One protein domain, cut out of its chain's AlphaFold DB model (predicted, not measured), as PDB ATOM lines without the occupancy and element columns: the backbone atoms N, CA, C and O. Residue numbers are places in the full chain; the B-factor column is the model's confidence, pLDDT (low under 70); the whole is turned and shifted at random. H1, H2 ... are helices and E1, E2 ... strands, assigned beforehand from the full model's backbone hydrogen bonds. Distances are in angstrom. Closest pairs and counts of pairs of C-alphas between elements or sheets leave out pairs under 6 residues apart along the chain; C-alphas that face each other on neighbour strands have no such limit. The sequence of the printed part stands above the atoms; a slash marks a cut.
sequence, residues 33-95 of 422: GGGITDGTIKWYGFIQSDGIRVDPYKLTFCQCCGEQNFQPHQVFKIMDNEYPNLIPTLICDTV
ATOM      1  N   GLY A  33      58.032 -11.840  29.217       82.31
ATOM      2  CA  GLY A  33      57.671 -12.925  30.124       82.31
ATOM      3  C   GLY A  33      56.712 -12.471  31.227       82.31
ATOM      4  O   GLY A  33      56.256 -11.328  31.257       82.31
ATOM      5  N   GLY A  34      56.357 -13.406  32.107       76.56
ATOM      6  CA  GLY A  34      55.427 -13.164  33.209       76.56
ATOM      7  C   GLY A  34      56.110 -12.547  34.420       76.56
ATOM      8  O   GLY A  34      57.200 -12.977  34.789       76.56
ATOM      9  N   GLY A  35      55.449 -11.579  35.061       77.19
ATOM     10  CA  GLY A  35      55.907 -11.005  36.332       77.19
ATOM     11  C   GLY A  35      57.148 -10.113  36.233       77.19
ATOM     12  O   GLY A  35      57.756  -9.820  37.257       77.19
ATOM     13  N   ILE A  36      57.530  -9.695  35.024       82.31
ATOM     14  CA  ILE A  36      58.624  -8.750  34.781       82.31
ATOM     15  C   ILE A  36      58.017  -7.409  34.378       82.31
ATOM     16  O   ILE A  36      57.228  -7.349  33.433       82.31
ATOM     17  N   THR A  37      58.411  -6.350  35.085       83.00
ATOM     18  CA  THR A  37      58.068  -4.963  34.765       83.00
ATOM     19  C   THR A  37      59.256  -4.272  34.097       83.00
ATOM     20  O   THR A  37      60.416  -4.573  34.384       83.00
ATOM     21  N   ASP A  38      58.974  -3.353  33.176       83.44
ATOM     22  CA  ASP A  38      59.989  -2.513  32.535       83.44
ATOM     23  C   ASP A  38      59.362  -1.161  32.179       83.44
ATOM     24  O   ASP A  38      58.548  -1.045  31.259       83.44
ATOM     25  N   GLY A  39      59.725  -0.129  32.942       80.75
ATOM     26  CA  GLY A  39      59.203   1.225  32.758       80.75
ATOM     27  C   GLY A  39      59.761   1.950  31.530       80.75
ATOM     28  O   GLY A  39      59.319   3.055  31.233       80.75
ATOM     29  N   THR A  40      60.737   1.364  30.830       84.38
ATOM     30  CA  THR A  40      61.422   2.008  29.699       84.38
ATOM     31  C   THR A  40      60.874   1.589  28.338       84.38
ATOM     32  O   THR A  40      61.145   2.253  27.336       84.38
ATOM     33  N   ILE A  41      60.086   0.514  28.284       90.62
ATOM     34  CA  ILE A  41      59.496   0.030  27.035       90.62
ATOM     35  C   ILE A  41      58.134   0.664  26.763       90.62
ATOM     36  O   ILE A  41      57.461   1.201  27.644       90.62
ATOM     37  N   LYS A  42      57.684   0.540  25.515       94.12
ATOM     38  CA  LYS A  42      56.296   0.846  25.165       94.12
ATOM     39  C   LYS A  42      55.373  -0.260  25.681       94.12
ATOM     40  O   LYS A  42      55.706  -1.444  25.621       94.12
ATOM     41  N   TRP A  43      54.181   0.137  26.104       95.38
ATOM     42  CA  TRP A  43      53.127  -0.765  26.551       95.38
ATOM     43  C   TRP A  43      51.874  -0.582  25.707       95.38
ATOM     44  O   TRP A  43      51.589   0.520  25.233       95.38
ATOM     45  N   TYR A  44      51.143  -1.674  25.514       97.06
ATOM     46  CA  TYR A  44      49.969  -1.725  24.656       97.06
ATOM     47  C   TYR A  44      48.766  -2.279  25.415       97.06
ATOM     48  O   TYR A  44      48.869  -3.297  26.100       97.06
ATOM     49  N   GLY A  45      47.627  -1.605  25.275       97.00
ATOM     50  CA  GLY A  45      46.310  -2.115  25.647       97.00
ATOM     51  C   GLY A  45      45.633  -2.790  24.453       97.00
ATOM     52  O   GLY A  45      46.142  -2.742  23.332       97.00
ATOM     53  N   PHE A  46      44.476  -3.408  24.685       97.06
ATOM     54  CA  PHE A  46      43.720  -4.143  23.666       97.06
ATOM     55  C   PHE A  46      42.400  -3.464  23.311       97.06
ATOM     56  O   PHE A  46      41.737  -2.877  24.166       97.06
ATOM     57  N   ILE A  47      42.011  -3.584  22.047       96.31
ATOM     58  CA  ILE A  47      40.746  -3.115  21.492       96.31
ATOM     59  C   ILE A  47      39.930  -4.352  21.120       96.31
ATOM     60  O   ILE A  47      40.356  -5.164  20.299       96.31
ATOM     61  N   GLN A  48      38.762  -4.503  21.743       93.38
ATOM     62  CA  GLN A  48      37.837  -5.591  21.446       93.38
ATOM     63  C   GLN A  48      37.227  -5.436  20.045       93.38
ATOM     64  O   GLN A  48      37.310  -4.384  19.411       93.38
ATOM     65  N   SER A  49      36.589  -6.496  19.547       89.50
ATOM     66  CA  SER A  49      35.981  -6.513  18.208       89.50
ATOM     67  C   SER A  49      34.864  -5.482  18.010       89.50
ATOM     68  O   SER A  49      34.567  -5.122  16.877       89.50
ATOM     69  N   ASP A  50      34.239  -5.022  19.093       91.88
ATOM     70  CA  ASP A  50      33.233  -3.954  19.102       91.88
ATOM     71  C   ASP A  50      33.849  -2.539  19.150       91.88
ATOM     72  O   ASP A  50      33.122  -1.548  19.169       91.88
ATOM     73  N   GLY A  51      35.182  -2.432  19.149       93.50
ATOM     74  CA  GLY A  51      35.921  -1.173  19.222       93.50
ATOM     75  C   GLY A  51      36.153  -0.658  20.646       93.50
ATOM     76  O   GLY A  51      36.794   0.381  20.813       93.50
ATOM     77  N   ILE A  52      35.674  -1.361  21.678       94.94
ATOM     78  CA  ILE A  52      35.843  -0.941  23.070       94.94
ATOM     79  C   ILE A  52      37.273  -1.241  23.538       94.94
ATOM     80  O   ILE A  52      37.787  -2.352  23.389       94.94
ATOM     81  N   ARG A  53      37.931  -0.235  24.128       96.25
ATOM     82  CA  ARG A  53      39.242  -0.404  24.770       96.25
ATOM     83  C   ARG A  53      39.079  -1.171  26.078       96.25
ATOM     84  O   ARG A  53      38.325  -0.752  26.956       96.25
ATOM     85  N   VAL A  54      39.829  -2.258  26.228       95.94
ATOM     86  CA  VAL A  54      39.974  -2.929  27.520       95.94
ATOM     87  C   VAL A  54      40.801  -2.036  28.434       95.94
ATOM     88  O   VAL A  54      41.828  -1.500  28.024       95.94
ATOM     89  N   ASP A  55      40.342  -1.895  29.675       94.38
ATOM     90  CA  ASP A  55      41.050  -1.159  30.715       94.38
ATOM     91  C   ASP A  55      42.476  -1.724  30.921       94.38
ATOM     92  O   ASP A  55      42.605  -2.894  31.307       94.38
ATOM     93  N   PRO A  56      43.542  -0.926  30.701       94.94
ATOM     94  CA  PRO A  56      44.927  -1.334  30.920       94.94
ATOM     95  C   PRO A  56      45.251  -1.823  32.333       94.94
ATOM     96  O   PRO A  56      46.215  -2.555  32.505       94.94
ATOM     97  N   TYR A  57      44.451  -1.508  33.356       91.00
ATOM     98  CA  TYR A  57      44.639  -2.116  34.682       91.00
ATOM     99  C   TYR A  57      44.320  -3.623  34.715       91.00
ATOM    100  O   TYR A  57      44.658  -4.306  35.681       91.00
ATOM    101  N   LYS A  58      43.646  -4.155  33.685       92.50
ATOM    102  CA  LYS A  58      43.214  -5.560  33.615       92.50
ATOM    103  C   LYS A  58      44.023  -6.409  32.646       92.50
ATOM    104  O   LYS A  58      44.055  -7.626  32.818       92.50
ATOM    105  N   LEU A  59      44.550  -5.800  31.586       93.81
ATOM    106  CA  LEU A  59      45.198  -6.518  30.497       93.81
ATOM    107  C   LEU A  59      46.161  -5.601  29.742       93.81
ATOM    108  O   LEU A  59      45.730  -4.615  29.140       93.81
ATOM    109  N   THR A  60      47.440  -5.972  29.694       95.25
ATOM    110  CA  THR A  60      48.454  -5.256  28.915       95.25
ATOM    111  C   THR A  60      49.443  -6.170  28.210       95.25
ATOM    112  O   THR A  60      49.643  -7.339  28.543       95.25
ATOM    113  N   PHE A  61      50.096  -5.604  27.202       95.38
ATOM    114  CA  PHE A  61      51.079  -6.278  26.376       95.38
ATOM    115  C   PHE A  61      52.349  -5.435  26.296       95.38
ATOM    116  O   PHE A  61      52.297  -4.230  26.048       95.38
ATOM    117  N   CYS A  62      53.503  -6.076  26.491       94.69
ATOM    118  CA  CYS A  62      54.792  -5.422  26.266       94.69
ATOM    119  C   CYS A  62      54.957  -5.038  24.790       94.69
ATOM    120  O   CYS A  62      54.289  -5.611  23.928       94.69
ATOM    121  N   GLN A  63      55.895  -4.136  24.498       93.81
ATOM    122  CA  GLN A  63      56.178  -3.659  23.144       93.81
ATOM    123  C   GLN A  63      56.257  -4.780  22.099       93.81
ATOM    124  O   GLN A  63      55.540  -4.724  21.106       93.81
ATOM    125  N   CYS A  64      57.059  -5.821  22.348       91.88
ATOM    126  CA  CYS A  64      57.197  -6.948  21.421       91.88
ATOM    127  C   CYS A  64      55.844  -7.627  21.148       91.88
ATOM    128  O   CYS A  64      55.476  -7.818  19.992       91.88
ATOM    129  N   CYS A  65      55.064  -7.930  22.189       92.44
ATOM    130  CA  CYS A  65      53.770  -8.580  22.007       92.44
ATOM    131  C   CYS A  65      52.747  -7.677  21.314       92.44
ATOM    132  O   CYS A  65      52.042  -8.143  20.426       92.44
ATOM    133  N   GLY A  66      52.661  -6.408  21.716       93.38
ATOM    134  CA  GLY A  66      51.726  -5.441  21.143       93.38
ATOM    135  C   GLY A  66      51.986  -5.186  19.659       93.38
ATOM    136  O   GLY A  66      51.047  -5.159  18.874       93.38
ATOM    137  N   GLU A  67      53.258  -5.051  19.271       90.25
ATOM    138  CA  GLU A  67      53.653  -4.747  17.890       90.25
ATOM    139  C   GLU A  67      53.653  -5.987  16.974       90.25
ATOM    140  O   GLU A  67      53.424  -5.843  15.776       90.25
ATOM    141  N   GLN A  68      53.899  -7.198  17.500       86.19
ATOM    142  CA  GLN A  68      54.093  -8.398  16.666       86.19
ATOM    143  C   GLN A  68      52.940  -9.408  16.695       86.19
ATOM    144  O   GLN A  68      52.791 -10.179  15.746       86.19
ATOM    145  N   ASN A  69      52.131  -9.439  17.759       88.31
ATOM    146  CA  ASN A  69      51.119 -10.491  17.950       88.31
ATOM    147  C   ASN A  69      49.700 -10.034  17.622       88.31
ATOM    148  O   ASN A  69      48.769 -10.835  17.690       88.31
ATOM    149  N   PHE A  70      49.525  -8.756  17.309       90.31
ATOM    150  CA  PHE A  70      48.230  -8.149  17.061       90.31
ATOM    151  C   PHE A  70      48.269  -7.339  15.778       90.31
ATOM    152  O   PHE A  70      49.302  -6.798  15.386       90.31
ATOM    153  N   GLN A  71      47.116  -7.230  15.127       88.12
ATOM    154  CA  GLN A  71      46.946  -6.263  14.057       88.12
ATOM    155  C   GLN A  71      46.940  -4.838  14.635       88.12
ATOM    156  O   GLN A  71      46.424  -4.641  15.738       88.12
ATOM    157  N   PRO A  72      47.424  -3.817  13.900       89.81
ATOM    158  CA  PRO A  72      47.542  -2.453  14.426       89.81
ATOM    159  C   PRO A  72      46.242  -1.850  14.981       89.81
ATOM    160  O   PRO A  72      46.288  -1.002  15.861       89.81
ATOM    161  N   HIS A  73      45.080  -2.289  14.488       91.44
ATOM    162  CA  HIS A  73      43.764  -1.826  14.945       91.44
ATOM    163  C   HIS A  73      43.242  -2.555  16.198       91.44
ATOM    164  O   HIS A  73      42.217  -2.158  16.741       91.44
ATOM    165  N   GLN A  74      43.902  -3.630  16.639       93.62
ATOM    166  CA  GLN A  74      43.514  -4.420  17.817       93.62
ATOM    167  C   GLN A  74      44.209  -3.948  19.096       93.62
ATOM    168  O   GLN A  74      43.906  -4.436  20.181       93.62
ATOM    169  N   VAL A  75      45.164  -3.028  18.988       96.44
ATOM    170  CA  VAL A  75      45.952  -2.542  20.119       96.44
ATOM    171  C   VAL A  75      46.071  -1.027  20.079       96.44
ATOM    172  O   VAL A  75      46.002  -0.405  19.024       96.44
ATOM    173  N   PHE A  76      46.278  -0.424  21.243       96.94
ATOM    174  CA  PHE A  76      46.617   0.991  21.360       96.94
ATOM    175  C   PHE A  76      47.802   1.157  22.299       96.94
ATOM    176  O   PHE A  76      47.955   0.403  23.258       96.94
ATOM    177  N   LYS A  77      48.646   2.151  22.026       96.88
ATOM    178  CA  LYS A  77      49.764   2.477  22.906       96.88
ATOM    179  C   LYS A  77      49.229   3.123  24.184       96.88
ATOM    180  O   LYS A  77      48.480   4.091  24.108       96.88
ATOM    181  N   ILE A  78      49.640   2.604  25.336       95.94
ATOM    182  CA  ILE A  78      49.343   3.190  26.643       95.94
ATOM    183  C   ILE A  78      50.265   4.391  26.838       95.94
ATOM    184  O   ILE A  78      51.485   4.286  26.678       95.94
ATOM    185  N   MET A  79      49.672   5.534  27.159       93.75
ATOM    186  CA  MET A  79      50.379   6.793  27.349       93.75
ATOM    187  C   MET A  79      50.259   7.234  28.809       93.75
ATOM    188  O   MET A  79      49.182   7.149  29.398       93.75
ATOM    189  N   ASP A  80      51.355   7.722  29.391       90.00
ATOM    190  CA  ASP A  80      51.412   8.116  30.809       90.00
ATOM    191  C   ASP A  80      50.439   9.258  31.150       90.00
ATOM    192  O   ASP A  80      49.899   9.323  32.247       90.00
ATOM    193  N   ASN A  81      50.133  10.129  30.185       92.75
ATOM    194  CA  ASN A  81      49.142  11.193  30.361       92.75
ATOM    195  C   ASN A  81      47.693  10.675  30.473       92.75
ATOM    196  O   ASN A  81      46.881  11.315  31.133       92.75
ATOM    197  N   GLU A  82      47.362   9.552  29.828       92.69
ATOM    198  CA  GLU A  82      46.045   8.903  29.920       92.69
ATOM    199  C   GLU A  82      45.953   8.000  31.160       92.69
ATOM    200  O   GLU A  82      44.889   7.896  31.770       92.69
ATOM    201  N   TYR A  83      47.074   7.382  31.557       91.44
ATOM    202  CA  TYR A  83      47.165   6.458  32.690       91.44
ATOM    203  C   TYR A  83      48.361   6.789  33.600       91.44
ATOM    204  O   TYR A  83      49.369   6.069  33.579       91.44
ATOM    205  N   PRO A  84      48.264   7.852  34.421       89.50
ATOM    206  CA  PRO A  84      49.385   8.311  35.237       89.50
ATOM    207  C   PRO A  84      49.869   7.241  36.216       89.50
ATOM    208  O   PRO A  84      49.067   6.652  36.943       89.50
ATOM    209  N   ASN A  85      51.187   7.033  36.279       88.94
ATOM    210  CA  ASN A  85      51.865   6.078  37.173       88.94
ATOM    211  C   ASN A  85      51.581   4.591  36.899       88.94
ATOM    212  O   ASN A  85      52.027   3.738  37.667       88.94
ATOM    213  N   LEU A  86      50.873   4.255  35.817       91.69
ATOM    214  CA  LEU A  86      50.561   2.862  35.504       91.69
ATOM    215  C   LEU A  86      51.783   2.118  34.942       91.69
ATOM    216  O   LEU A  86      52.098   1.018  35.394       91.69
ATOM    217  N   ILE A  87      52.498   2.736  33.995       90.62
ATOM    218  CA  ILE A  87      53.584   2.123  33.201       90.62
ATOM    219  C   ILE A  87      54.619   1.356  34.047       90.62
ATOM    220  O   ILE A  87      54.923   0.216  33.691       90.62
ATOM    221  N   PRO A  88      55.140   1.888  35.175       88.88
ATOM    222  CA  PRO A  88      56.153   1.190  35.973       88.88
ATOM    223  C   PRO A  88      55.678  -0.133  36.598       88.88
ATOM    224  O   PRO A  88      56.504  -0.932  37.038       88.88
ATOM    225  N   THR A  89      54.363  -0.359  36.659       89.56
ATOM    226  CA  THR A  89      53.746  -1.538  37.289       89.56
ATOM    227  C   THR A  89      53.272  -2.588  36.285       89.56
ATOM    228  O   THR A  89      52.862  -3.676  36.687       89.56
ATOM    229  N   LEU A  90      53.326  -2.280  34.985       92.19
ATOM    230  CA  LEU A  90      52.775  -3.145  33.950       92.19
ATOM    231  C   LEU A  90      53.612  -4.409  33.739       92.19
ATOM    232  O   LEU A  90      54.844  -4.385  33.779       92.19
ATOM    233  N   ILE A  91      52.913  -5.512  33.472       92.00
ATOM    234  CA  ILE A  91      53.469  -6.823  33.131       92.00
ATOM    235  C   ILE A  91      52.848  -7.317  31.827       92.00
ATOM    236  O   ILE A  91      51.726  -6.960  31.487       92.00
ATOM    237  N   CYS A  92      53.553  -8.159  31.072       93.00
ATOM    238  CA  CYS A  92      53.002  -8.677  29.822       93.00
ATOM    239  C   CYS A  92      52.054  -9.859  30.069       93.00
ATOM    240  O   CYS A  92      52.498 -10.943  30.449       93.00
ATOM    241  N   ASP A  93      50.769  -9.699  29.757       92.50
ATOM    242  CA  ASP A  93      49.753 -10.725  30.008       92.50
ATOM    243  C   ASP A  93      49.729 -11.860  28.980       92.50
ATOM    244  O   ASP A  93      49.043 -12.857  29.191       92.50
ATOM    245  N   THR A  94      50.521 -11.797  27.900       89.56
ATOM    246  CA  THR A  94      50.591 -12.867  26.877       89.56
ATOM    247  C   THR A  94      50.898 -14.250  27.469       89.56
ATOM    248  O   THR A  94      50.488 -15.278  26.924       89.56
ATOM    249  N   VAL A  95      51.613 -14.315  28.596       85.62
ATOM    250  CA  VAL A  95      51.879 -15.585  29.292       85.62
ATOM    251  C   VAL A  95      50.626 -16.186  29.935       85.62
ATOM    252  O   VAL A  95      50.522 -17.412  30.057       85.62
TER     253      VAL A  95
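This is residues 33 to 95 of the 422 residues of an uncharacterized protein of viral metagenome (UniProt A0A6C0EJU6). With little regular structure, the domain is mostly loops round a small two-stranded ribbon, E1 and E2, with one short helix, H1, packed on E1. Residues 47 to 62 loop out and fold back to E1, where 61 to 62 pair antiparallel with 43 to 44. The 63 residues hold E1, H1, E2 in that order, 13 residues in named elements, mixed class; the sheet order is E1 - E2, antiparallel. The whole is compact, radius of gyration of the C-alphas 10.8 A, spanning 29 by 24 by 17 A.

E1, residues 43 to 46, and E2, residues 75 to 77, are antiparallel at 146 degrees; N 45 and O 76 are 2.9 A apart, within hydrogen-bond range. The closest C-alphas of E1 and H1, residues 63 to 68, are those of Tyr 44 and Gly 66, 5.4 A apart. In H1 every O i to N i+4 pair is within hydrogen-bond range.

E1 begins at C-alpha 43 (53.127, -0.765, 26.551) and is 10.4 A long, H1 8.3 A, and E2 6.9 A, ending at C-alpha 77 (49.764, 2.477, 22.906).

The farthest C-alphas, Thr 40 and Asp 50, are 30.7 A apart. The link E1 to H1 is long. The printed part has no cut; no printed residue is under 70 in pLDDT.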